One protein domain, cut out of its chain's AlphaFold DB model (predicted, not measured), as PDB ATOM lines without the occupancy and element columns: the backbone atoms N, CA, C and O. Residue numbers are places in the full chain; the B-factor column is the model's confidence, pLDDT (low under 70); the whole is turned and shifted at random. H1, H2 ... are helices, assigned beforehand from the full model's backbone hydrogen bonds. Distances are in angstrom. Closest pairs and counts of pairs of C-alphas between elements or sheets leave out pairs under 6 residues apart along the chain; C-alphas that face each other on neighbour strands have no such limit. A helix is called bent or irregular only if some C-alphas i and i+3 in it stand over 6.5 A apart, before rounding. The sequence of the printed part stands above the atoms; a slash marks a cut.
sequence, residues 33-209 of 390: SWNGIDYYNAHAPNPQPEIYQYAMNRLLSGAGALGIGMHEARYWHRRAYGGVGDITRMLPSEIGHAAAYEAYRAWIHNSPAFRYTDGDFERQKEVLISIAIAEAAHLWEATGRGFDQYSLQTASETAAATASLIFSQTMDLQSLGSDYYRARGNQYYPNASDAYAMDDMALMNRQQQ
ATOM      1  N   SER A  33     -53.071   9.587  20.870       94.62
ATOM      2  CA  SER A  33     -52.769   8.433  20.011       94.62
ATOM      3  C   SER A  33     -51.935   8.758  18.765       94.62
ATOM      4  O   SER A  33     -51.522   7.826  18.085       94.62
ATOM      5  N   TRP A  34     -51.684  10.036  18.453       95.94
ATOM      6  CA  TRP A  34     -51.015  10.420  17.204       95.94
ATOM      7  C   TRP A  34     -49.530  10.048  17.170       95.94
ATOM      8  O   TRP A  34     -48.789  10.313  18.125       95.94
ATOM      9  N   ASN A  35     -49.096   9.488  16.047       95.62
ATOM     10  CA  ASN A  35     -47.686   9.320  15.677       95.62
ATOM     11  C   ASN A  35     -47.218  10.508  14.810       95.62
ATOM     12  O   ASN A  35     -48.021  11.381  14.481       95.62
ATOM     13  N   GLY A  36     -45.947  10.554  14.401       95.88
ATOM     14  CA  GLY A  36     -45.438  11.656  13.581       95.88
ATOM     15  C   GLY A  36     -46.185  11.869  12.257       95.88
ATOM     16  O   GLY A  36     -46.498  13.009  11.905       95.88
ATOM     17  N   ILE A  37     -46.577  10.795  11.556       97.88
ATOM     18  CA  ILE A  37     -47.299  10.940  10.281       97.88
ATOM     19  C   ILE A  37     -48.690  11.569  10.465       97.88
ATOM     20  O   ILE A  37     -49.122  12.322   9.594       97.88
ATOM     21  N   ASP A  38     -49.351  11.377  11.610       97.81
ATOM     22  CA  ASP A  38     -50.608  12.068  11.929       97.81
ATOM     23  C   ASP A  38     -50.406  13.589  12.077       97.81
ATOM     24  O   ASP A  38     -51.189  14.368  11.531       97.81
ATOM     25  N   TYR A  39     -49.325  14.034  12.736       97.31
ATOM     26  CA  TYR A  39     -48.977  15.464  12.818       97.31
ATOM     27  C   TYR A  39     -48.591  16.044  11.453       97.31
ATOM     28  O   TYR A  39     -48.969  17.175  11.145       97.31
ATOM     29  N   TYR A  40     -47.871  15.282  10.622       97.94
ATOM     30  CA  TYR A  40     -47.580  15.680   9.244       97.94
ATOM     31  C   TYR A  40     -48.878  15.852   8.437       97.94
ATOM     32  O   TYR A  40     -49.083  16.902   7.831       97.94
ATOM     33  N   ASN A  41     -49.783  14.870   8.489       97.75
ATOM     34  CA  ASN A  41     -51.060  14.898   7.774       97.75
ATOM     35  C   ASN A  41     -51.981  16.034   8.243       97.75
ATOM     36  O   ASN A  41     -52.680  16.627   7.427       97.75
ATOM     37  N   ALA A  42     -51.982  16.348   9.542       97.06
ATOM     38  CA  ALA A  42     -52.785  17.430  10.109       97.06
ATOM     39  C   ALA A  42     -52.219  18.834   9.824       97.06
ATOM     40  O   ALA A  42     -52.973  19.809   9.849       97.06
ATOM     41  N   HIS A  43     -50.907  18.951   9.575       96.56
ATOM     42  CA  HIS A  43     -50.246  20.238   9.329       96.56
ATOM     43  C   HIS A  43     -50.020  20.541   7.843       96.56
ATOM     44  O   HIS A  43     -50.061  21.711   7.479       96.56
ATOM     45  N   ALA A  44     -49.769  19.548   6.984       96.69
ATOM     46  CA  ALA A  44     -49.408  19.748   5.572       96.69
ATOM     47  C   ALA A  44     -50.584  20.277   4.711       96.69
ATOM     48  O   ALA A  44     -51.736  19.954   4.991       96.69
ATOM     49  N   PRO A  45     -50.323  21.069   3.647       94.56
ATOM     50  CA  PRO A  45     -51.382  21.629   2.796       94.56
ATOM     51  C   PRO A  45     -52.029  20.564   1.901       94.56
ATOM     52  O   PRO A  45     -53.247  20.510   1.752       94.56
ATOM     53  N   ASN A  46     -51.192  19.693   1.340       95.81
ATOM     54  CA  ASN A  46     -51.552  18.537   0.538       95.81
ATOM     55  C   ASN A  46     -50.720  17.347   1.053       95.81
ATOM     56  O   ASN A  46     -49.570  17.191   0.632       95.81
ATOM     57  N   PRO A  47     -51.224  16.571   2.032       96.81
ATOM     58  CA  PRO A  47     -50.451  15.508   2.667       96.81
ATOM     59  C   PRO A  47     -50.026  14.410   1.688       96.81
ATOM     60  O   PRO A  47     -50.858  13.737   1.085       96.81
ATOM     61  N   GLN A  48     -48.716  14.187   1.574       97.12
ATOM     62  CA  GLN A  48     -48.119  13.130   0.757       97.12
ATOM     63  C   GLN A  48     -47.293  12.190   1.651       97.12
ATOM     64  O   GLN A  48     -46.125  12.476   1.936       97.12
ATOM     65  N   PRO A  49     -47.870  11.056   2.104       97.62
ATOM     66  CA  PRO A  49     -47.208  10.098   2.998       97.62
ATOM     67  C   PRO A  49     -45.821   9.642   2.528       97.62
ATOM     68  O   PRO A  49     -44.933   9.409   3.344       97.62
ATOM     69  N   GLU A  50     -45.623   9.556   1.213       98.25
ATOM     70  CA  GLU A  50     -44.370   9.160   0.563       98.25
ATOM     71  C   GLU A  50     -43.217  10.128   0.871       98.25
ATOM     72  O   GLU A  50     -42.095   9.691   1.122       98.25
ATOM     73  N   ILE A  51     -43.489  11.437   0.928       98.06
ATOM     74  CA  ILE A  51     -42.488  12.474   1.230       98.06
ATOM     75  C   ILE A  51     -42.078  12.414   2.701       98.06
ATOM     76  O   ILE A  51     -40.888  12.491   3.017       98.06
ATOM     77  N   TYR A  52     -43.050  12.218   3.597       98.31
ATOM     78  CA  TYR A  52     -42.788  12.002   5.018       98.31
ATOM     79  C   TYR A  52     -41.923  10.753   5.239       98.31
ATOM     80  O   TYR A  52     -40.873  10.826   5.881       98.31
ATOM     81  N   GLN A  53     -42.316   9.619   4.649       98.12
ATOM     82  CA  GLN A  53     -41.564   8.365   4.744       98.12
ATOM     83  C   GLN A  53     -40.156   8.493   4.150       98.12
ATOM     84  O   GLN A  53     -39.198   8.022   4.761       98.12
ATOM     85  N   TYR A  54     -40.003   9.168   3.006       98.00
ATOM     86  CA  TYR A  54     -38.700   9.456   2.410       98.00
ATOM     87  C   TYR A  54     -37.803  10.234   3.380       98.00
ATOM     88  O   TYR A  54     -36.725   9.752   3.731       98.00
ATOM     89  N   ALA A  55     -38.260  11.389   3.874       98.00
ATOM     90  CA  ALA A  55     -37.476  12.238   4.769       98.00
ATOM     91  C   ALA A  55     -37.089  11.509   6.071       98.00
ATOM     92  O   ALA A  55     -35.934  11.579   6.496       98.00
ATOM     93  N   MET A  56     -38.013  10.739   6.657       97.94
ATOM     94  CA  MET A  56     -37.747   9.936   7.855       97.94
ATOM     95  C   MET A  56     -36.747   8.802   7.597       97.94
ATOM     96  O   MET A  56     -35.808   8.631   8.371       97.94
ATOM     97  N   ASN A  57     -36.867   8.066   6.488       97.62
ATOM     98  CA  ASN A  57     -35.913   7.009   6.127       97.62
ATOM     99  C   ASN A  57     -34.502   7.573   5.866       97.62
ATOM    100  O   ASN A  57     -33.496   6.969   6.252       97.62
ATOM    101  N   ARG A  58     -34.406   8.753   5.243       97.25
ATOM    102  CA  ARG A  58     -33.136   9.456   4.994       97.25
ATOM    103  C   ARG A  58     -32.498   9.965   6.291       97.25
ATOM    104  O   ARG A  58     -31.286   9.836   6.454       97.25
ATOM    105  N   LEU A  59     -33.306  10.449   7.238       96.38
ATOM    106  CA  LEU A  59     -32.857  10.825   8.581       96.38
ATOM    107  C   LEU A  59     -32.344   9.610   9.375       96.38
ATOM    108  O   LEU A  59     -31.225   9.633   9.883       96.38
ATOM    109  N   LEU A  60     -33.140   8.538   9.454       95.94
ATOM    110  CA  LEU A  60     -32.834   7.340  10.250       95.94
ATOM    111  C   LEU A  60     -31.647   6.534   9.704       95.94
ATOM    112  O   LEU A  60     -30.907   5.934  10.477       95.94
ATOM    113  N   SER A  61     -31.434   6.534   8.385       96.31
ATOM    114  CA  SER A  61     -30.270   5.883   7.764       96.31
ATOM    115  C   SER A  61     -28.950   6.638   7.966       96.31
ATOM    116  O   SER A  61     -27.896   6.107   7.621       96.31
ATOM    117  N   GLY A  62     -28.981   7.882   8.463       91.81
ATOM    118  CA  GLY A  62     -27.797   8.743   8.586       91.81
ATOM    119  C   GLY A  62     -27.171   9.168   7.250       91.81
ATOM    120  O   GLY A  62     -26.188   9.902   7.242       91.81
ATOM    121  N   ALA A  63     -27.738   8.739   6.117       87.81
ATOM    122  CA  ALA A  63     -27.290   9.088   4.770       87.81
ATOM    123  C   ALA A  63     -27.928  10.390   4.243       87.81
ATOM    124  O   ALA A  63     -27.707  10.750   3.081       87.81
ATOM    125  N   GLY A  64     -28.776  11.030   5.055       84.69
ATOM    126  CA  GLY A  64     -29.514  12.250   4.747       84.69
ATOM    127  C   GLY A  64     -28.672  13.530   4.720       84.69
ATOM    128  O   GLY A  64     -27.492  13.542   5.072       84.69
ATOM    129  N   ALA A  65     -29.311  14.625   4.318       86.94
ATOM    130  CA  ALA A  65     -28.780  15.978   4.378       86.94
ATOM    131  C   ALA A  65     -28.274  16.321   5.787       86.94
ATOM    132  O   ALA A  65     -28.891  15.978   6.796       86.94
ATOM    133  N   LEU A  66     -27.160  17.050   5.859       93.06
ATOM    134  CA  LEU A  66     -26.647  17.547   7.128       93.06
ATOM    135  C   LEU A  66     -27.539  18.694   7.621       93.06
ATOM    136  O   LEU A  66     -27.639  19.743   6.982       93.06
ATOM    137  N   GLY A  67     -28.186  18.487   8.767       95.56
ATOM    138  CA  GLY A  67     -28.894  19.547   9.478       95.56
ATOM    139  C   GLY A  67     -27.934  20.646   9.939       95.56
ATOM    140  O   GLY A  67     -26.750  20.399  10.169       95.56
ATOM    141  N   ILE A  68     -28.455  21.861  10.103       97.75
ATOM    142  CA  ILE A  68     -27.692  23.012  10.609       97.75
ATOM    143  C   ILE A  68     -28.136  23.408  12.020       97.75
ATOM    144  O   ILE A  68     -29.196  22.997  12.493       97.75
ATOM    145  N   GLY A  69     -27.313  24.205  12.702       96.56
ATOM    146  CA  GLY A  69     -27.615  24.692  14.040       96.56
ATOM    147  C   GLY A  69     -28.715  25.754  14.076       96.56
ATOM    148  O   GLY A  69     -29.122  26.332  13.065       96.56
ATOM    149  N   MET A  70     -29.172  26.043  15.297       96.00
ATOM    150  CA  MET A  70     -30.214  27.037  15.574       96.00
ATOM    151  C   MET A  70     -29.937  28.423  14.956       96.00
ATOM    152  O   MET A  70     -30.858  29.096  14.494       96.00
ATOM    153  N   HIS A  71     -28.678  28.874  14.953       95.50
ATOM    154  CA  HIS A  71     -28.305  30.227  14.518       95.50
ATOM    155  C   HIS A  71     -28.368  30.371  12.994       95.50
ATOM    156  O   HIS A  71     -28.863  31.372  12.470       95.50
ATOM    157  N   GLU A  72     -27.911  29.352  12.277       97.75
ATOM    158  CA  GLU A  72     -27.956  29.288  10.824       97.75
ATOM    159  C   GLU A  72     -29.404  29.077  10.344       97.75
ATOM    160  O   GLU A  72     -29.836  29.703   9.373       97.75
ATOM    161  N   ALA A  73     -30.204  28.293  11.074       98.06
ATOM    162  CA  ALA A  73     -31.634  28.140  10.812       98.06
ATOM    163  C   ALA A  73     -32.409  29.461  11.022       98.06
ATOM    164  O   ALA A  73     -33.203  29.846  10.160       98.06
ATOM    165  N   ARG A  74     -32.099  30.239  12.079       96.50
ATOM    166  CA  ARG A  74     -32.600  31.622  12.280       96.50
ATOM    167  C   ARG A  74     -32.276  32.552  11.106       96.50
ATOM    168  O   ARG A  74     -33.096  33.408  10.760       96.50
ATOM    169  N   TYR A  75     -31.099  32.414  10.496       96.88
ATOM    170  CA  TYR A  75     -30.711  33.207   9.325       96.88
ATOM    171  C   TYR A  75     -31.590  32.880   8.106       96.88
ATOM    172  O   TYR A  75     -32.185  33.791   7.520       96.88
ATOM    173  N   TRP A  76     -31.747  31.595   7.766       98.19
ATOM    174  CA  TRP A  76     -32.591  31.171   6.641       98.19
ATOM    175  C   TRP A  76     -34.070  31.480   6.863       98.19
ATOM    176  O   TRP A  76     -34.737  31.972   5.953       98.19
ATOM    177  N   HIS A  77     -34.559  31.307   8.089       98.06
ATOM    178  CA  HIS A  77     -35.906  31.701   8.481       98.06
ATOM    179  C   HIS A  77     -36.167  33.198   8.271       98.06
ATOM    180  O   HIS A  77     -37.170  33.565   7.661       98.06
ATOM    181  N   ARG A  78     -35.243  34.078   8.691       96.69
ATOM    182  CA  ARG A  78     -35.380  35.531   8.470       96.69
ATOM    183  C   ARG A  78     -35.433  35.870   6.985       96.69
ATOM    184  O   ARG A  78     -36.161  36.776   6.588       96.69
ATOM    185  N   ARG A  79     -34.658  35.148   6.173       97.19
ATOM    186  CA  ARG A  79     -34.605  35.327   4.724       97.19
ATOM    187  C   ARG A  79     -35.913  34.900   4.052       97.19
ATOM    188  O   ARG A  79     -36.440  35.688   3.277       97.19
ATOM    189  N   ALA A  80     -36.450  33.727   4.385       97.50
ATOM    190  CA  ALA A  80     -37.715  33.242   3.832       97.50
ATOM    191  C   ALA A  80     -38.931  33.992   4.407       97.50
ATOM    192  O   ALA A  80     -39.613  34.729   3.701       97.50
ATOM    193  N   TYR A  81     -39.191  33.845   5.706       97.81
ATOM    194  CA  TYR A  81     -40.423  34.315   6.344       97.81
ATOM    195  C   TYR A  81     -40.448  35.815   6.630       97.81
ATOM    196  O   TYR A  81     -41.526  36.397   6.712       97.81
ATOM    197  N   GLY A  82     -39.282  36.459   6.732       96.94
ATOM    198  CA  GLY A  82     -39.181  37.916   6.843       96.94
ATOM    199  C   GLY A  82     -39.271  38.658   5.506       96.94
ATOM    200  O   GLY A  82     -39.185  39.883   5.498       96.94
ATOM    201  N   GLY A  83     -39.393  37.944   4.378       95.44
ATOM    202  CA  GLY A  83     -39.495  38.522   3.031       95.44
ATOM    203  C   GLY A  83     -38.217  39.185   2.499       95.44
ATOM    204  O   GLY A  83     -38.241  39.794   1.435       95.44
ATOM    205  N   VAL A  84     -37.097  39.104   3.228       95.19
ATOM    206  CA  VAL A  84     -35.819  39.730   2.831       95.19
ATOM    207  C   VAL A  84     -35.139  38.961   1.688       95.19
ATOM    208  O   VAL A  84     -34.310  39.514   0.967       95.19
ATOM    209  N   GLY A  85     -35.471  37.681   1.514       94.12
ATOM    210  CA  GLY A  85     -35.059  36.865   0.379       94.12
ATOM    211  C   GLY A  85     -36.219  36.532  -0.553       94.12
ATOM    212  O   GLY A  85     -37.350  36.323  -0.128       94.12
ATOM    213  N   ASP A  86     -35.900  36.408  -1.839       96.19
ATOM    214  CA  ASP A  86     -36.809  35.865  -2.843       96.19
ATOM    215  C   ASP A  86     -36.924  34.339  -2.675       96.19
ATOM    216  O   ASP A  86     -36.032  33.592  -3.089       96.19
ATOM    217  N   ILE A  87     -38.024  33.877  -2.068       96.62
ATOM    218  CA  ILE A  87     -38.289  32.448  -1.837       96.62
ATOM    219  C   ILE A  87     -38.339  31.626  -3.134       96.62
ATOM    220  O   ILE A  87     -38.024  30.437  -3.108       96.62
ATOM    221  N   THR A  88     -38.651  32.239  -4.282       97.62
ATOM    222  CA  THR A  88     -38.685  31.540  -5.581       97.62
ATOM    223  C   THR A  88     -37.287  31.136  -6.056       97.62
ATOM    224  O   THR A  88     -37.138  30.192  -6.834       97.62
ATOM    225  N   ARG A  89     -36.247  31.810  -5.541       97.31
ATOM    226  CA  ARG A  89     -34.828  31.565  -5.847       97.31
ATOM    227  C   ARG A  89     -34.077  30.833  -4.740       97.31
ATOM    228  O   ARG A  89     -32.913  30.501  -4.946       97.31
ATOM    229  N   MET A  90     -34.703  30.593  -3.587       98.00
ATOM    230  CA  MET A  90     -34.071  29.828  -2.513       98.00
ATOM    231  C   MET A  90     -33.883  28.367  -2.930       98.00
ATOM    232  O   MET A  90     -34.730  27.779  -3.623       98.00
ATOM    233  N   LEU A  91     -32.758  27.789  -2.512       98.06
ATOM    234  CA  LEU A  91     -32.454  26.378  -2.728       98.06
ATOM    235  C   LEU A  91     -33.376  25.495  -1.866       98.06
ATOM    236  O   LEU A  91     -33.828  25.936  -0.804       98.06
ATOM    237  N   PRO A  92     -33.631  24.235  -2.259       98.06
ATOM    238  CA  PRO A  92     -34.461  23.327  -1.467       98.06
ATOM    239  C   PRO A  92     -33.952  23.141  -0.030       98.06
ATOM    240  O   PRO A  92     -34.742  23.139   0.910       98.06
ATOM    241  N   SER A  93     -32.631  23.074   0.158       98.19
ATOM    242  CA  SER A  93     -32.008  23.002   1.482       98.19
ATOM    243  C   SER A  93     -32.282  24.248   2.332       98.19
ATOM    244  O   SER A  93     -32.716  24.127   3.472       98.19
ATOM    245  N   GLU A  94     -32.111  25.448   1.769       98.25
ATOM    246  CA  GLU A  94     -32.393  26.729   2.437       98.25
ATOM    247  C   GLU A  94     -33.860  26.839   2.889       98.25
ATOM    248  O   GLU A  94     -34.145  27.353   3.972       98.25
ATOM    249  N   ILE A  95     -34.788  26.316   2.080       98.31
ATOM    250  CA  ILE A  95     -36.220  26.219   2.401       98.31
ATOM    251  C   ILE A  95     -36.455  25.231   3.546       98.31
ATOM    252  O   ILE A  95     -37.144  25.575   4.506       98.31
ATOM    253  N   GLY A  96     -35.834  24.049   3.501       98.31
ATOM    254  CA  GLY A  96     -35.914  23.068   4.584       98.31
ATOM    255  C   GLY A  96     -35.376  23.606   5.915       98.31
ATOM    256  O   GLY A  96     -36.013  23.456   6.956       98.31
ATOM    257  N   HIS A  97     -34.245  24.313   5.881       98.56
ATOM    258  CA  HIS A  97     -33.665  24.982   7.046       98.56
ATOM    259  C   HIS A  97     -34.592  26.055   7.641       98.56
ATOM    260  O   HIS A  97     -34.755  26.122   8.861       98.56
ATOM    261  N   ALA A  98     -35.211  26.885   6.793       98.31
ATOM    262  CA  ALA A  98     -36.163  27.906   7.225       98.31
ATOM    263  C   ALA A  98     -37.429  27.289   7.845       98.31
ATOM    264  O   ALA A  98     -37.862  27.723   8.915       98.31
ATOM    265  N   ALA A  99     -37.990  26.259   7.204       98.38
ATOM    266  CA  ALA A  99     -39.177  25.546   7.670       98.38
ATOM    267  C   ALA A  99     -38.943  24.815   9.003       98.38
ATOM    268  O   ALA A  99     -39.797  24.860   9.886       98.38
ATOM    269  N   ALA A 100     -37.768  24.205   9.191       98.38
ATOM    270  CA  ALA A 100     -37.395  23.574  10.456       98.38
ATOM    271  C   ALA A 100     -37.358  24.565  11.627       98.38
ATOM    272  O   ALA A 100     -37.806  24.228  12.724       98.38
ATOM    273  N   TYR A 101     -36.867  25.792  11.405       98.19
ATOM    274  CA  TYR A 101     -36.900  26.811  12.454       98.19
ATOM    275  C   TYR A 101     -38.330  27.278  12.748       98.19
ATOM    276  O   TYR A 101     -38.692  27.359  13.915       98.19
ATOM    277  N   GLU A 102     -39.177  27.513  11.742       98.00
ATOM    278  CA  GLU A 102     -40.575  27.905  11.994       98.00
ATOM    279  C   GLU A 102     -41.374  26.797  12.705       98.00
ATOM    280  O   GLU A 102     -42.123  27.079  13.639       98.00
ATOM    281  N   ALA A 103     -41.148  25.524  12.369       97.50
ATOM    282  CA  ALA A 103     -41.714  24.399  13.114       97.50
ATOM    283  C   ALA A 103     -41.233  24.365  14.575       97.50
ATOM    284  O   ALA A 103     -42.029  24.133  15.486       97.50
ATOM    285  N   TYR A 104     -39.953  24.666  14.823       97.25
ATOM    286  CA  TYR A 104     -39.416  24.818  16.176       97.25
ATOM    287  C   TYR A 104     -40.063  25.991  16.931       97.25
ATOM    288  O   TYR A 104     -40.418  25.844  18.104       97.25
ATOM    289  N   ARG A 105     -40.303  27.127  16.263       96.62
ATOM    290  CA  ARG A 105     -41.045  28.265  16.833       96.62
ATOM    291  C   ARG A 105     -42.471  27.858  17.192       96.62
ATOM    292  O   ARG A 105     -42.897  28.058  18.331       96.62
ATOM    293  N   ALA A 106     -43.192  27.222  16.270       95.50
ATOM    294  CA  ALA A 106     -44.528  26.694  16.532       95.50
ATOM    295  C   ALA A 106     -44.525  25.729  17.733       95.50
ATOM    296  O   ALA A 106     -45.400  25.831  18.593       95.50
ATOM    297  N   TRP A 107     -43.511  24.867  17.852       93.69
ATOM    298  CA  TRP A 107     -43.346  23.925  18.961       93.69
ATOM    299  C   TRP A 107     -43.116  24.606  20.320       93.69
ATOM    300  O   TRP A 107     -43.761  24.207  21.293       93.69
ATOM    301  N   ILE A 108     -42.248  25.625  20.422       94.19
ATOM    302  CA  ILE A 108     -41.996  26.326  21.701       94.19
ATOM    303  C   ILE A 108     -43.159  27.228  22.128       94.19
ATOM    304  O   ILE A 108     -43.491  27.259  23.313       94.19
ATOM    305  N   HIS A 109     -43.813  27.918  21.187       93.44
ATOM    306  CA  HIS A 109     -44.914  28.840  21.496       93.44
ATOM    307  C   HIS A 109     -46.238  28.103  21.760       93.44
ATOM    308  O   HIS A 109     -46.999  28.515  22.632       93.44
ATOM    309  N   ASN A 110     -46.494  26.967  21.098       90.31
ATOM    310  CA  ASN A 110     -47.699  26.147  21.310       90.31
ATOM    311  C   ASN A 110     -47.476  24.986  22.303       90.31
ATOM    312  O   ASN A 110     -48.187  23.982  22.246       90.31
ATOM    313  N   SER A 111     -46.525  25.099  23.244       80.12
ATOM    314  CA  SER A 111     -46.204  24.026  24.208       80.12
ATOM    315  C   SER A 111     -47.418  23.372  24.901       80.12
ATOM    316  O   SER A 111     -47.380  22.155  25.072       80.12
ATOM    317  N   PRO A 112     -48.504  24.085  25.283       84.50
ATOM    318  CA  PRO A 112     -49.680  23.450  25.887       84.50
ATOM    319  C   PRO A 112     -50.392  22.425  24.991       84.50
ATOM    320  O   PRO A 112     -50.998  21.496  25.520       84.50
ATOM    321  N   ALA A 113     -50.309  22.560  23.662       84.31
ATOM    322  CA  ALA A 113     -50.909  21.616  22.717       84.31
ATOM    323  C   ALA A 113     -50.154  20.275  22.676       84.31
ATOM    324  O   ALA A 113     -50.752  19.231  22.431       84.31
ATOM    325  N   PHE A 114     -48.851  20.290  22.967       84.00
ATOM    326  CA  PHE A 114     -47.978  19.115  22.897       84.00
ATOM    327  C   PHE A 114     -47.909  18.300  24.196       84.00
ATOM    328  O   PHE A 114     -47.202  17.293  24.234       84.00
ATOM    329  N   ARG A 115     -48.685  18.667  25.227       80.12
ATOM    330  CA  ARG A 115     -48.651  18.030  26.558       80.12
ATOM    331  C   ARG A 115     -48.868  16.515  26.558       80.12
ATOM    332  O   ARG A 115     -48.357  15.816  27.421       80.12
ATOM    333  N   TYR A 116     -49.576  15.975  25.566       77.31
ATOM    334  CA  TYR A 116     -49.757  14.525  25.404       77.31
ATOM    335  C   TYR A 116     -48.468  13.763  25.037       77.31
ATOM    336  O   TYR A 116     -48.473  12.533  24.991       77.31
ATOM    337  N   THR A 117     -47.380  14.485  24.757       77.50
ATOM    338  CA  THR A 117     -46.031  13.954  24.512       77.50
ATOM    339  C   THR A 117     -45.047  14.291  25.642       77.50
ATOM    340  O   THR A 117     -43.864  13.964  25.546       77.50
ATOM    341  N   ASP A 118     -45.505  14.916  26.732       75.44
ATOM    342  CA  ASP A 118     -44.652  15.237  27.879       75.44
ATOM    343  C   ASP A 118     -44.148  13.940  28.541       75.44
ATOM    344  O   ASP A 118     -44.932  13.091  28.966       75.44
ATOM    345  N   GLY A 119     -42.822  13.784  28.613       82.06
ATOM    346  CA  GLY A 119     -42.143  12.613  29.182       82.06
ATOM    347  C   GLY A 119     -41.469  11.684  28.163       82.06
ATOM    348  O   GLY A 119     -40.554  10.960  28.545       82.06
ATOM    349  N   ASP A 120     -41.843  11.740  26.880       91.75
ATOM    350  CA  ASP A 120     -41.192  10.972  25.807       91.75
ATOM    351  C   ASP A 120     -40.458  11.911  24.836       91.75
ATOM    352  O   ASP A 120     -41.051  12.526  23.947       91.75
ATOM    353  N   PHE A 121     -39.141  12.026  25.022       91.75
ATOM    354  CA  PHE A 121     -38.283  12.878  24.196       91.75
ATOM    355  C   PHE A 121     -38.196  12.414  22.739       91.75
ATOM    356  O   PHE A 121     -38.103  13.258  21.847       91.75
ATOM    357  N   GLU A 122     -38.253  11.106  22.472       94.75
ATOM    358  CA  GLU A 122     -38.209  10.588  21.102       94.75
ATOM    359  C   GLU A 122     -39.502  10.939  20.365       94.75
ATOM    360  O   GLU A 122     -39.451  11.427  19.234       94.75
ATOM    361  N   ARG A 123     -40.649  10.823  21.042       94.00
ATOM    362  CA  ARG A 123     -41.937  11.267  20.501       94.00
ATOM    363  C   ARG A 123     -41.993  12.781  20.294       94.00
ATOM    364  O   ARG A 123     -42.452  13.229  19.249       94.00
ATOM    365  N   GLN A 124     -41.495  13.591  21.231       94.50
ATOM    366  CA  GLN A 124     -41.423  15.051  21.047       94.50
ATOM    367  C   GLN A 124     -40.551  15.445  19.847       94.50
ATOM    368  O   GLN A 124     -40.919  16.347  19.086       94.50
ATOM    369  N   LYS A 125     -39.424  14.750  19.653       95.81
ATOM    370  CA  LYS A 125     -38.535  14.915  18.500       95.81
ATOM    371  C   LYS A 125     -39.236  14.534  17.195       95.81
ATOM    372  O   LYS A 125     -39.194  15.313  16.245       95.81
ATOM    373  N   GLU A 126     -39.918  13.386  17.160       97.00
ATOM    374  CA  GLU A 126     -40.705  12.926  16.007       97.00
ATOM    375  C   GLU A 126     -41.779  13.953  15.619       97.00
ATOM    376  O   GLU A 126     -41.887  14.327  14.451       97.00
ATOM    377  N   VAL A 127     -42.525  14.485  16.595       96.12
ATOM    378  CA  VAL A 127     -43.546  15.519  16.361       96.12
ATOM    379  C   VAL A 127     -42.942  16.789  15.760       96.12
ATOM    380  O   VAL A 127     -43.469  17.302  14.770       96.12
ATOM    381  N   LEU A 128     -41.821  17.282  16.298       97.00
ATOM    382  CA  LEU A 128     -41.150  18.466  15.751       97.00
ATOM    383  C   LEU A 128     -40.655  18.231  14.311       97.00
ATOM    384  O   LEU A 128     -40.861  19.084  13.447       97.00
ATOM    385  N   ILE A 129     -40.053  17.071  14.034       98.00
ATOM    386  CA  ILE A 129     -39.622  16.679  12.682       98.00
ATOM    387  C   ILE A 129     -40.818  16.628  11.719       98.00
ATOM    388  O   ILE A 129     -40.736  17.131  10.598       98.00
ATOM    389  N   SER A 130     -41.946  16.079  12.163       97.88
ATOM    390  CA  SER A 130     -43.161  15.932  11.352       97.88
ATOM    391  C   SER A 130     -43.757  17.279  10.947       97.88
ATOM    392  O   SER A 130     -44.098  17.487   9.780       97.88
ATOM    393  N   ILE A 131     -43.812  18.228  11.889       97.44
ATOM    394  CA  ILE A 131     -44.250  19.606  11.627       97.44
ATOM    395  C   ILE A 131     -43.247  20.321  10.707       97.44
ATOM    396  O   ILE A 131     -43.665  21.044   9.806       97.44
ATOM    397  N   ALA A 132     -41.939  20.084  10.864       98.19
ATOM    398  CA  ALA A 132     -40.908  20.652   9.990       98.19
ATOM    399  C   ALA A 132     -41.029  20.173   8.534       98.19
ATOM    400  O   ALA A 132     -40.938  20.990   7.618       98.19
ATOM    401  N   ILE A 133     -41.291  18.880   8.310       98.25
ATOM    402  CA  ILE A 133     -41.541  18.325   6.969       98.25
ATOM    403  C   ILE A 133     -42.826  18.924   6.368       98.25
ATOM    404  O   ILE A 133     -42.844  19.328   5.205       98.25
ATOM    405  N   ALA A 134     -43.897  19.039   7.157       97.88
ATOM    406  CA  ALA A 134     -45.155  19.623   6.699       97.88
ATOM    407  C   ALA A 134     -45.040  21.129   6.380       97.88
ATOM    408  O   ALA A 134     -45.596  21.593   5.383       97.88
ATOM    409  N   GLU A 135     -44.293  21.905   7.170       98.19
ATOM    410  CA  GLU A 135     -44.062  23.326   6.882       98.19
ATOM    411  C   GLU A 135     -43.075  23.527   5.716       98.19
ATOM    412  O   GLU A 135     -43.201  24.509   4.982       98.19
ATOM    413  N   ALA A 136     -42.170  22.573   5.453       98.19
ATOM    414  CA  ALA A 136     -41.356  22.570   4.235       98.19
ATOM    415  C   ALA A 136     -42.230  22.412   2.979       98.19
ATOM    416  O   ALA A 136     -42.006  23.125   2.002       98.19
ATOM    417  N   ALA A 137     -43.271  21.568   3.022       97.88
ATOM    418  CA  ALA A 137     -44.255  21.464   1.942       97.88
ATOM    419  C   ALA A 137     -45.033  22.775   1.725       97.88
ATOM    420  O   ALA A 137     -45.120  23.251   0.594       97.88
ATOM    421  N   HIS A 138     -45.504  23.423   2.800       96.94
ATOM    422  CA  HIS A 138     -46.131  24.757   2.719       96.94
ATOM    423  C   HIS A 138     -45.224  25.811   2.084       96.94
ATOM    424  O   HIS A 138     -45.653  26.560   1.205       96.94
ATOM    425  N   LEU A 139     -43.975  25.903   2.545       97.31
ATOM    426  CA  LEU A 139     -43.037  26.903   2.041       97.31
ATOM    427  C   LEU A 139     -42.620  26.595   0.594       97.31
ATOM    428  O   LEU A 139     -42.397  27.523  -0.180       97.31
ATOM    429  N   TRP A 140     -42.580  25.316   0.203       97.75
ATOM    430  CA  TRP A 140     -42.327  24.895  -1.174       97.75
ATOM    431  C   TRP A 140     -43.456  25.294  -2.132       97.75
ATOM    432  O   TRP A 140     -43.174  25.886  -3.179       97.75
ATOM    433  N   GLU A 141     -44.720  25.054  -1.765       96.81
ATOM    434  CA  GLU A 141     -45.887  25.510  -2.538       96.81
ATOM    435  C   GLU A 141     -45.876  27.034  -2.726       96.81
ATOM    436  O   GLU A 141     -46.068  27.518  -3.845       96.81
ATOM    437  N   ALA A 142     -45.532  27.790  -1.677       97.06
ATOM    438  CA  ALA A 142     -45.401  29.247  -1.739       97.06
ATOM    439  C   ALA A 142     -44.331  29.738  -2.740       97.06
ATOM    440  O   ALA A 142     -44.409  30.876  -3.203       97.06
ATOM    441  N   THR A 143     -43.360  28.900  -3.134       97.31
ATOM    442  CA  THR A 143     -42.380  29.259  -4.182       97.31
ATOM    443  C   THR A 143     -42.938  29.196  -5.607       97.31
ATOM    444  O   THR A 143     -42.239  29.571  -6.547       97.31
ATOM    445  N   GLY A 144     -44.158  28.678  -5.798       96.50
ATOM    446  CA  GLY A 144     -44.746  28.413  -7.115       96.50
ATOM    447  C   GLY A 144     -44.179  27.175  -7.826       96.50
ATOM    448  O   GLY A 144     -44.607  26.856  -8.932       96.50
ATOM    449  N   ARG A 145     -43.240  26.446  -7.202       95.25
ATOM    450  CA  ARG A 145     -42.559  25.261  -7.767       95.25
ATOM    451  C   ARG A 145     -43.168  23.926  -7.312       95.25
ATOM    452  O   ARG A 145     -42.502  22.897  -7.377       95.25
ATOM    453  N   GLY A 146     -44.433  23.919  -6.881       92.88
ATOM    454  CA  GLY A 146     -45.100  22.758  -6.264       92.88
ATOM    455  C   GLY A 146     -45.122  21.460  -7.093       92.88
ATOM    456  O   GLY A 146     -45.322  20.387  -6.533       92.88
ATOM    457  N   PHE A 147     -44.875  21.528  -8.406       93.88
ATOM    458  CA  PHE A 147     -44.762  20.351  -9.277       93.88
ATOM    459  C   PHE A 147     -43.418  19.605  -9.165       93.88
ATOM    460  O   PHE A 147     -43.352  18.430  -9.522       93.88
ATOM    461  N   ASP A 148     -42.352  20.246  -8.675       96.75
ATOM    462  CA  ASP A 148     -41.036  19.612  -8.512       96.75
ATOM    463  C   ASP A 148     -40.958  18.831  -7.191       96.75
ATOM    464  O   ASP A 148     -40.584  19.350  -6.136       96.75
ATOM    465  N   GLN A 149     -41.329  17.551  -7.277       96.75
ATOM    466  CA  GLN A 149     -41.326  16.618  -6.150       96.75
ATOM    467  C   GLN A 149     -39.919  16.258  -5.656       96.75
ATOM    468  O   GLN A 149     -39.741  15.989  -4.471       96.75
ATOM    469  N   TYR A 150     -38.902  16.281  -6.525       97.75
ATOM    470  CA  TYR A 150     -37.531  15.928  -6.141       97.75
ATOM    471  C   TYR A 150     -36.905  17.010  -5.252       97.75
ATOM    472  O   TYR A 150     -36.291  16.727  -4.214       97.75
ATOM    473  N   SER A 151     -37.120  18.276  -5.608       97.81
ATOM    474  CA  SER A 151     -36.728  19.388  -4.745       97.81
ATOM    475  C   SER A 151     -37.535  19.414  -3.445       97.81
ATOM    476  O   SER A 151     -36.953  19.644  -2.385       97.81
ATOM    477  N   LEU A 152     -38.837  19.102  -3.472       97.56
ATOM    478  CA  LEU A 152     -39.636  18.998  -2.246       97.56
ATOM    479  C   LEU A 152     -39.142  17.877  -1.309       97.56
ATOM    480  O   LEU A 152     -39.040  18.093  -0.100       97.56
ATOM    481  N   GLN A 153     -38.761  16.713  -1.845       97.69
ATOM    482  CA  GLN A 153     -38.106  15.643  -1.079       97.69
ATOM    483  C   GLN A 153     -36.799  16.132  -0.433       97.69
ATOM    484  O   GLN A 153     -36.595  15.940   0.765       97.69
ATOM    485  N   THR A 154     -35.961  16.850  -1.188       98.06
ATOM    486  CA  THR A 154     -34.696  17.427  -0.693       98.06
ATOM    487  C   THR A 154     -34.919  18.468   0.415       98.06
ATOM    488  O   THR A 154     -34.205  18.475   1.424       98.06
ATOM    489  N   ALA A 155     -35.923  19.337   0.261       98.19
ATOM    490  CA  ALA A 155     -36.319  20.310   1.278       98.19
ATOM    491  C   ALA A 155     -36.849  19.625   2.546       98.19
ATOM    492  O   ALA A 155     -36.472  20.005   3.652       98.19
ATOM    493  N   SER A 156     -37.658  18.576   2.386       98.19
ATOM    494  CA  SER A 156     -38.233  17.787   3.484       98.19
ATOM    495  C   SER A 156     -37.163  17.035   4.280       98.19
ATOM    496  O   SER A 156     -37.157  17.081   5.508       98.19
ATOM    497  N   GLU A 157     -36.211  16.402   3.591       98.12
ATOM    498  CA  GLU A 157     -35.045  15.745   4.193       98.12
ATOM    499  C   GLU A 157     -34.183  16.743   4.980       98.12
ATOM    500  O   GLU A 157     -33.815  16.496   6.131       98.12
ATOM    501  N   THR A 158     -33.921  17.913   4.390       98.38
ATOM    502  CA  THR A 158     -33.143  18.975   5.039       98.38
ATOM    503  C   THR A 158     -33.876  19.561   6.253       98.38
ATOM    504  O   THR A 158     -33.244  19.846   7.278       98.38
ATOM    505  N   ALA A 159     -35.204  19.703   6.180       98.56
ATOM    506  CA  ALA A 159     -36.032  20.136   7.300       98.56
ATOM    507  C   ALA A 159     -35.987  19.125   8.452       98.56
ATOM    508  O   ALA A 159     -35.720  19.513   9.589       98.56
ATOM    509  N   ALA A 160     -36.155  17.831   8.160       98.31
ATOM    510  CA  ALA A 160     -36.105  16.761   9.153       98.31
ATOM    511  C   ALA A 160     -34.752  16.703   9.884       98.31
ATOM    512  O   ALA A 160     -34.705  16.667  11.115       98.31
ATOM    513  N   ALA A 161     -33.643  16.771   9.140       98.19
ATOM    514  CA  ALA A 161     -32.299  16.779   9.716       98.19
ATOM    515  C   ALA A 161     -32.024  18.025  10.572       98.19
ATOM    516  O   ALA A 161     -31.461  17.923  11.664       98.19
ATOM    517  N   THR A 162     -32.459  19.203  10.111       98.62
ATOM    518  CA  THR A 162     -32.301  20.466  10.852       98.62
ATOM    519  C   THR A 162     -33.152  20.474  12.124       98.62
ATOM    520  O   THR A 162     -32.655  20.834  13.187       98.62
ATOM    521  N   ALA A 163     -34.403  20.011  12.051       98.12
ATOM    522  CA  ALA A 163     -35.307  19.901  13.193       98.12
ATOM    523  C   ALA A 163     -34.781  18.926  14.260       98.12
ATOM    524  O   ALA A 163     -34.787  19.256  15.445       98.12
ATOM    525  N   SER A 164     -34.257  17.768  13.844       97.62
ATOM    526  CA  SER A 164     -33.626  16.791  14.744       97.62
ATOM    527  C   SER A 164     -32.395  17.368  15.460       97.62
ATOM    528  O   SER A 164     -32.253  17.220  16.675       97.62
ATOM    529  N   LEU A 165     -31.526  18.091  14.740       97.25
ATOM    530  CA  LEU A 165     -30.341  18.725  15.331       97.25
ATOM    531  C   LEU A 165     -30.711  19.861  16.296       97.25
ATOM    532  O   LEU A 165     -30.155  19.938  17.393       97.25
ATOM    533  N   ILE A 166     -31.673  20.709  15.919       97.12
ATOM    534  CA  ILE A 166     -32.237  21.754  16.784       97.12
ATOM    535  C   ILE A 166     -32.827  21.143  18.060       97.12
ATOM    536  O   ILE A 166     -32.550  21.641  19.153       97.12
ATOM    537  N   PHE A 167     -33.585  20.047  17.945       96.06
ATOM    538  CA  PHE A 167     -34.162  19.358  19.096       96.06
ATOM    539  C   PHE A 167     -33.075  18.914  20.078       96.06
ATOM    540  O   PHE A 167     -33.106  19.328  21.238       96.06
ATOM    541  N   SER A 168     -32.073  18.163  19.606       95.62
ATOM    542  CA  SER A 168     -30.952  17.696  20.432       95.62
ATOM    543  C   SER A 168     -30.221  18.856  21.114       95.62
ATOM    544  O   SER A 168     -30.065  18.839  22.330       95.62
ATOM    545  N   GLN A 169     -29.898  19.927  20.374       94.44
ATOM    546  CA  GLN A 169     -29.296  21.141  20.947       94.44
ATOM    547  C   GLN A 169     -30.158  21.741  22.072       94.44
ATOM    548  O   GLN A 169     -29.627  22.195  23.084       94.44
ATOM    549  N   THR A 170     -31.486  21.739  21.927       91.19
ATOM    550  CA  THR A 170     -32.392  22.283  22.954       91.19
ATOM    551  C   THR A 170     -32.558  21.368  24.165       91.19
ATOM    552  O   THR A 170     -32.732  21.880  25.270       91.19
ATOM    553  N   MET A 171     -32.453  20.047  23.990       89.50
ATOM    554  CA  MET A 171     -32.445  19.074  25.089       89.50
ATOM    555  C   MET A 171     -31.131  19.116  25.874       89.50
ATOM    556  O   MET A 171     -31.157  19.136  27.103       89.50
ATOM    557  N   ASP A 172     -29.988  19.232  25.194       88.38
ATOM    558  CA  ASP A 172     -28.682  19.412  25.841       88.38
ATOM    559  C   ASP A 172     -28.666  20.695  26.692       88.38
ATOM    560  O   ASP A 172     -28.242  20.685  27.849       88.38
ATOM    561  N   LEU A 173     -29.215  21.794  26.157       84.19
ATOM    562  CA  LEU A 173     -29.380  23.060  26.881       84.19
ATOM    563  C   LEU A 173     -30.346  22.960  28.075       84.19
ATOM    564  O   LEU A 173     -30.172  23.696  29.045       84.19
ATOM    565  N   GLN A 174     -31.340  22.067  28.034       83.19
ATOM    566  CA  GLN A 174     -32.210  21.773  29.184       83.19
ATOM    567  C   GLN A 174     -31.477  20.948  30.251       83.19
ATOM    568  O   GLN A 174     -31.540  21.282  31.433       83.19
ATOM    569  N   SER A 175     -30.736  19.916  29.838       83.12
ATOM    570  CA  SER A 175     -29.975  19.022  30.725       83.12
ATOM    571  C   SER A 175     -28.848  19.741  31.481       83.12
ATOM    572  O   SER A 175     -28.596  19.459  32.652       83.12
ATOM    573  N   LEU A 176     -28.213  20.737  30.851       79.56
ATOM    574  CA  LEU A 176     -27.187  21.584  31.476       79.56
ATOM    575  C   LEU A 176     -27.744  22.600  32.497       79.56
ATOM    576  O   LEU A 176     -26.965  23.277  33.172       79.56
ATOM    577  N   GLY A 177     -29.069  22.692  32.634       69.00
ATOM    578  CA  GLY A 177     -29.752  23.504  33.635       69.00
ATOM    579  C   GLY A 177     -29.701  25.020  33.398       69.00
ATOM    580  O   GLY A 177     -28.972  25.551  32.558       69.00
ATOM    581  N   SER A 178     -30.480  25.746  34.208       62.41
ATOM    582  CA  SER A 178     -30.573  27.218  34.169       62.41
ATOM    583  C   SER A 178     -29.215  27.918  34.362       62.41
ATOM    584  O   SER A 178     -28.990  29.025  33.863       62.41
ATOM    585  N   ASP A 179     -28.264  27.250  35.021       63.25
ATOM    586  CA  ASP A 179     -26.923  27.775  35.272       63.25
ATOM    587  C   ASP A 179     -26.111  28.004  33.987       63.25
ATOM    588  O   ASP A 179     -25.314  28.944  33.945       63.25
ATOM    589  N   TYR A 180     -26.348  27.246  32.906       61.97
ATOM    590  CA  TYR A 180     -25.682  27.494  31.619       61.97
ATOM    591  C   TYR A 180     -26.095  28.846  31.014       61.97
ATOM    592  O   TYR A 180     -25.247  29.645  30.599       61.97
ATOM    593  N   TYR A 181     -27.396  29.150  31.035       58.94
ATOM    594  CA  TYR A 181     -27.917  30.455  30.618       58.94
ATOM    595  C   TYR A 181     -27.435  31.568  31.550       58.94
ATOM    596  O   TYR A 181     -27.048  32.638  31.081       58.94
ATOM    597  N   ARG A 182     -27.364  31.310  32.861       56.09
ATOM    598  CA  ARG A 182     -26.872  32.281  33.847       56.09
ATOM    599  C   ARG A 182     -25.382  32.599  33.677       56.09
ATOM    600  O   ARG A 182     -24.995  33.757  33.821       56.09
ATOM    601  N   ALA A 183     -24.564  31.617  33.297       54.84
ATOM    602  CA  ALA A 183     -23.130  31.786  33.048       54.84
ATOM    603  C   ALA A 183     -22.818  32.621  31.789       54.84
ATOM    604  O   ALA A 183     -21.815  33.338  31.770       54.84
ATOM    605  N   ARG A 184     -23.679  32.590  30.757       53.88
ATOM    606  CA  ARG A 184     -23.618  33.526  29.609       53.88
ATOM    607  C   ARG A 184     -24.391  34.836  29.837       53.88
ATOM    608  O   ARG A 184     -24.144  35.821  29.143       53.88
ATOM    609  N   GLY A 185     -25.313  34.866  30.797       47.22
ATOM    610  CA  GLY A 185     -26.353  35.893  30.925       47.22
ATOM    611  C   GLY A 185     -25.890  37.310  31.269       47.22
ATOM    612  O   GLY A 185     -26.646  38.252  31.059       47.22
ATOM    613  N   ASN A 186     -24.654  37.517  31.736       47.97
ATOM    614  CA  ASN A 186     -24.216  38.844  32.201       47.97
ATOM    615  C   ASN A 186     -23.863  39.848  31.076       47.97
ATOM    616  O   ASN A 186     -23.511  40.989  31.366       47.97
ATOM    617  N   GLN A 187     -23.949  39.437  29.805       52.62
ATOM    618  CA  GLN A 187     -23.879  40.321  28.625       52.62
ATOM    619  C   GLN A 187     -25.048  40.126  27.647       52.62
ATOM    620  O   GLN A 187     -25.105  40.813  26.631       52.62
ATOM    621  N   TYR A 188     -25.984  39.218  27.942       54.78
ATOM    622  CA  TYR A 188     -27.075  38.846  27.041       54.78
ATOM    623  C   TYR A 188     -28.425  39.332  27.581       54.78
ATOM    624  O   TYR A 188     -29.358  38.554  27.771       54.78
ATOM    625  N   TYR A 189     -28.536  40.643  27.814       56.66
ATOM    626  CA  TYR A 189     -29.855  41.265  27.718       56.66
ATOM    627  C   TYR A 189     -30.295  41.109  26.259       56.66
ATOM    628  O   TYR A 189     -29.562  41.588  25.387       56.66
ATOM    629  N   PRO A 190     -31.424  40.433  25.964       58.72
ATOM    630  CA  PRO A 190     -31.911  40.330  24.599       58.72
ATOM    631  C   PRO A 190     -32.132  41.751  24.095       58.72
ATOM    632  O   PRO A 190     -32.930  42.509  24.651       58.72
ATOM    633  N   ASN A 191     -31.347  42.146  23.096       62.56
ATOM    634  CA  ASN A 191     -31.445  43.482  22.542       62.56
ATOM    635  C   ASN A 191     -32.858  43.623  21.966       62.56
ATOM    636  O   ASN A 191     -33.273  42.780  21.176       62.56
ATOM    637  N   ALA A 192     -33.601  44.665  22.347       67.44
ATOM    638  CA  ALA A 192     -34.995  44.843  21.926       67.44
ATOM    639  C   ALA A 192     -35.159  45.000  20.395       67.44
ATOM    640  O   ALA A 192     -36.273  44.990  19.879       67.44
ATOM    641  N   SER A 193     -34.047  45.137  19.663       78.44
ATOM    642  CA  SER A 193     -33.985  45.095  18.202       78.44
ATOM    643  C   SER A 193     -33.799  43.693  17.593       78.44
ATOM    644  O   SER A 193     -33.740  43.594  16.369       78.44
ATOM    645  N   ASP A 194     -33.619  42.629  18.383       85.25
ATOM    646  CA  ASP A 194     -33.514  41.262  17.856       85.25
ATOM    647  C   ASP A 194     -34.906  40.732  17.486       85.25
ATOM    648  O   ASP A 194     -35.807  40.643  18.321       85.25
ATOM    649  N   ALA A 195     -35.061  40.344  16.220       84.88
ATOM    650  CA  ALA A 195     -36.296  39.798  15.672       84.88
ATOM    651  C   ALA A 195     -36.720  38.462  16.317       84.88
ATOM    652  O   ALA A 195     -37.846  38.030  16.077       84.88
ATOM    653  N   TYR A 196     -35.852  37.825  17.116       90.00
ATOM    654  CA  TYR A 196     -36.105  36.552  17.801       90.00
ATOM    655  C   TYR A 196     -36.172  36.642  19.333       90.00
ATOM    656  O   TYR A 196     -36.318  35.613  19.992       90.00
ATOM    657  N   ALA A 197     -36.152  37.846  19.921       87.31
ATOM    658  CA  ALA A 197     -36.201  38.017  21.379       87.31
ATOM    659  C   ALA A 197     -37.418  37.328  22.044       87.31
ATOM    660  O   ALA A 197     -37.312  36.821  23.162       87.31
ATOM    661  N   MET A 198     -38.566  37.257  21.355       87.00
ATOM    662  CA  MET A 198     -39.751  36.535  21.842       87.00
ATOM    663  C   MET A 198     -39.583  35.010  21.849       87.00
ATOM    664  O   MET A 198     -40.123  34.356  22.739       87.00
ATOM    665  N   ASP A 199     -38.834  34.439  20.902       88.62
ATOM    666  CA  ASP A 199     -38.582  32.993  20.853       88.62
ATOM    667  C   ASP A 199     -37.673  32.565  22.015       88.62
ATOM    668  O   ASP A 199     -37.914  31.540  22.650       88.62
ATOM    669  N   ASP A 200     -36.664  33.378  22.343       88.12
ATOM    670  CA  ASP A 200     -35.769  33.121  23.476       88.12
ATOM    671  C   ASP A 200     -36.518  33.205  24.821       88.12
ATOM    672  O   ASP A 200     -36.323  32.357  25.695       88.12
ATOM    673  N   MET A 201     -37.457  34.148  24.968       86.19
ATOM    674  CA  MET A 201     -38.355  34.204  26.133       86.19
ATOM    675  C   MET A 201     -39.328  33.014  26.197       86.19
ATOM    676  O   MET A 201     -39.558  32.469  27.279       86.19
ATOM    677  N   ALA A 202     -39.887  32.578  25.061       87.31
ATOM    678  CA  ALA A 202     -40.772  31.413  25.003       87.31
ATOM    679  C   ALA A 202     -40.037  30.118  25.389       87.31
ATOM    680  O   ALA A 202     -40.567  29.315  26.161       87.31
ATOM    681  N   LEU A 203     -38.788  29.954  24.938       86.38
ATOM    682  CA  LEU A 203     -37.920  28.852  25.350       86.38
ATOM    683  C   LEU A 203     -37.673  28.860  26.869       86.38
ATOM    684  O   LEU A 203     -37.839  27.822  27.507       86.38
ATOM    685  N   MET A 204     -37.351  30.015  27.464       84.25
ATOM    686  CA  MET A 204     -37.162  30.131  28.922       84.25
ATOM    687  C   MET A 204     -38.436  29.791  29.712       84.25
ATOM    688  O   MET A 204     -38.369  29.079  30.713       84.25
ATOM    689  N   ASN A 205     -39.608  30.250  29.258       85.56
ATOM    690  CA  ASN A 205     -40.894  29.914  29.881       85.56
ATOM    691  C   ASN A 205     -41.159  28.397  29.819       85.56
ATOM    692  O   ASN A 205     -41.522  27.774  30.819       85.56
ATOM    693  N   ARG A 206     -40.886  27.761  28.673       81.81
ATOM    694  CA  ARG A 206     -41.021  26.308  28.529       81.81
ATOM    695  C   ARG A 206     -40.063  25.531  29.431       81.81
ATOM    696  O   ARG A 206     -40.478  24.553  30.049       81.81
ATOM    697  N   GLN A 207     -38.815  25.980  29.552       79.56
ATOM    698  CA  GLN A 207     -37.834  25.394  30.473       79.56
ATOM    699  C   GLN A 207     -38.324  25.438  31.928       79.56
ATOM    700  O   GLN A 207     -38.168  24.455  32.648       79.56
ATOM    701  N   GLN A 208     -38.979  26.526  32.351       80.75
ATOM    702  CA  GLN A 208     -39.580  26.622  33.688       80.75
ATOM    703  C   GLN A 208     -40.759  25.652  33.874       80.75
ATOM    704  O   GLN A 208     -40.877  25.041  34.935       80.75
ATOM    705  N   GLN A 209     -41.598  25.463  32.850       75.88
ATOM    706  CA  GLN A 209     -42.729  24.525  32.910       75.88
ATOM    707  C   GLN A 209     -42.278  23.057  32.978       75.88
ATOM    708  O   GLN A 209     -42.818  22.300  33.781       75.88
TER     709      GLN A 209
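What this domain is: This is residues 33 to 209 of the 390 residues of an uncharacterized protein of Dentipellis sp. KUC8613 (UniProt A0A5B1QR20). Three helices, H4, H6 and H7, cross one another to make a tight triangular core; H1 and H2 pack on one side of it and H3 crosses H4 on the other. The long H7 runs on past this core to the thin end of the domain, where H9 packs on the end of H4 and residues 182 to 188, most of them in H8, stick out. The printed part has 177 residues with nine named helices, H1 to H9 in order, and no named strand; its class is all helix. It is compact, with a radius of gyration of the C-alphas of 16.0 A and spans of 49 by 39 by 28 A.

Where its parts are: H1 covers residues 36 to 43, starting at C-alpha 36 (-45.438, 11.656, 13.581). H2 is residues 49 to 60, and H3 is residues 70 to 81. H4, residues 92 to 109, is 25.8 A long from first to last C-alpha. H5 is residues 111 to 117. H6, residues 121 to 142, measures 31.5 A, and H7, residues 149 to 175, measures 38.7 A, ending at C-alpha 175 (-29.975, 19.022, 30.725). H8 is residues 178 to 187. H9, residues 197 to 209, ends at C-alpha 209 (-42.729, 24.525, 32.910). H5 and H8 are irregular: C-alphas 113 and 116 are 7.7 A apart, and C-alphas 183 and 186 are 7.2 A apart.

How they stand to each other: H6 is the hub, touching five helices. It forms a helical hairpin with H7, the closest C-alphas being Ile 133 and Ser 156 at 4.8 A. H4 touches H6 at a steep tilt of 54 degrees, opposite ways, closest at the C-alphas of Ala 100 and Ala 132, 4.6 A. H4 also touches H7, closest at the C-alphas of Gly 96 and Ala 159, 4.0 A. H1 touches H6, with the C-alphas of Tyr 40 and Ser 130 closest at 4.9 A. H2 touches residues 152 to 161 of H7 alone, at a steep tilt of 50 degrees, with the C-alphas of Ala 55 and Glu 157 closest at 4.3 A. H3 touches residues 94 to 102 of H4 alone, about perpendicular at 78 degrees, with the C-alphas of His 77 and Ala 98 closest at 4.0 A. H5 and H6 only just touch, only at the corner by their link, with 3 pairs of C-alphas within 8 A; the closest are Thr 117 and Gln 124 at 5.9 A. H9 touches residues 105 to 109 of H4 alone, with the C-alphas of His 109 and Ala 202 closest at 6.0 A. H8 touches no helix, but is near H7. In H1, H2, H3, H4, H6, H7 and H9 every O i to N i+4 pair is within hydrogen-bond range; in H8 4 of 6 are, and in H5 0 of 3, beside 2 of 4 O i to N i+3 pairs.

The domain as a whole: The two C-alphas farthest apart are those of Phe 147 and Asn 186, 49.8 A. The printed part has no cut and no long link. The mean pLDDT of the printed part is 90.7, and residues 177 to 192 are under 70.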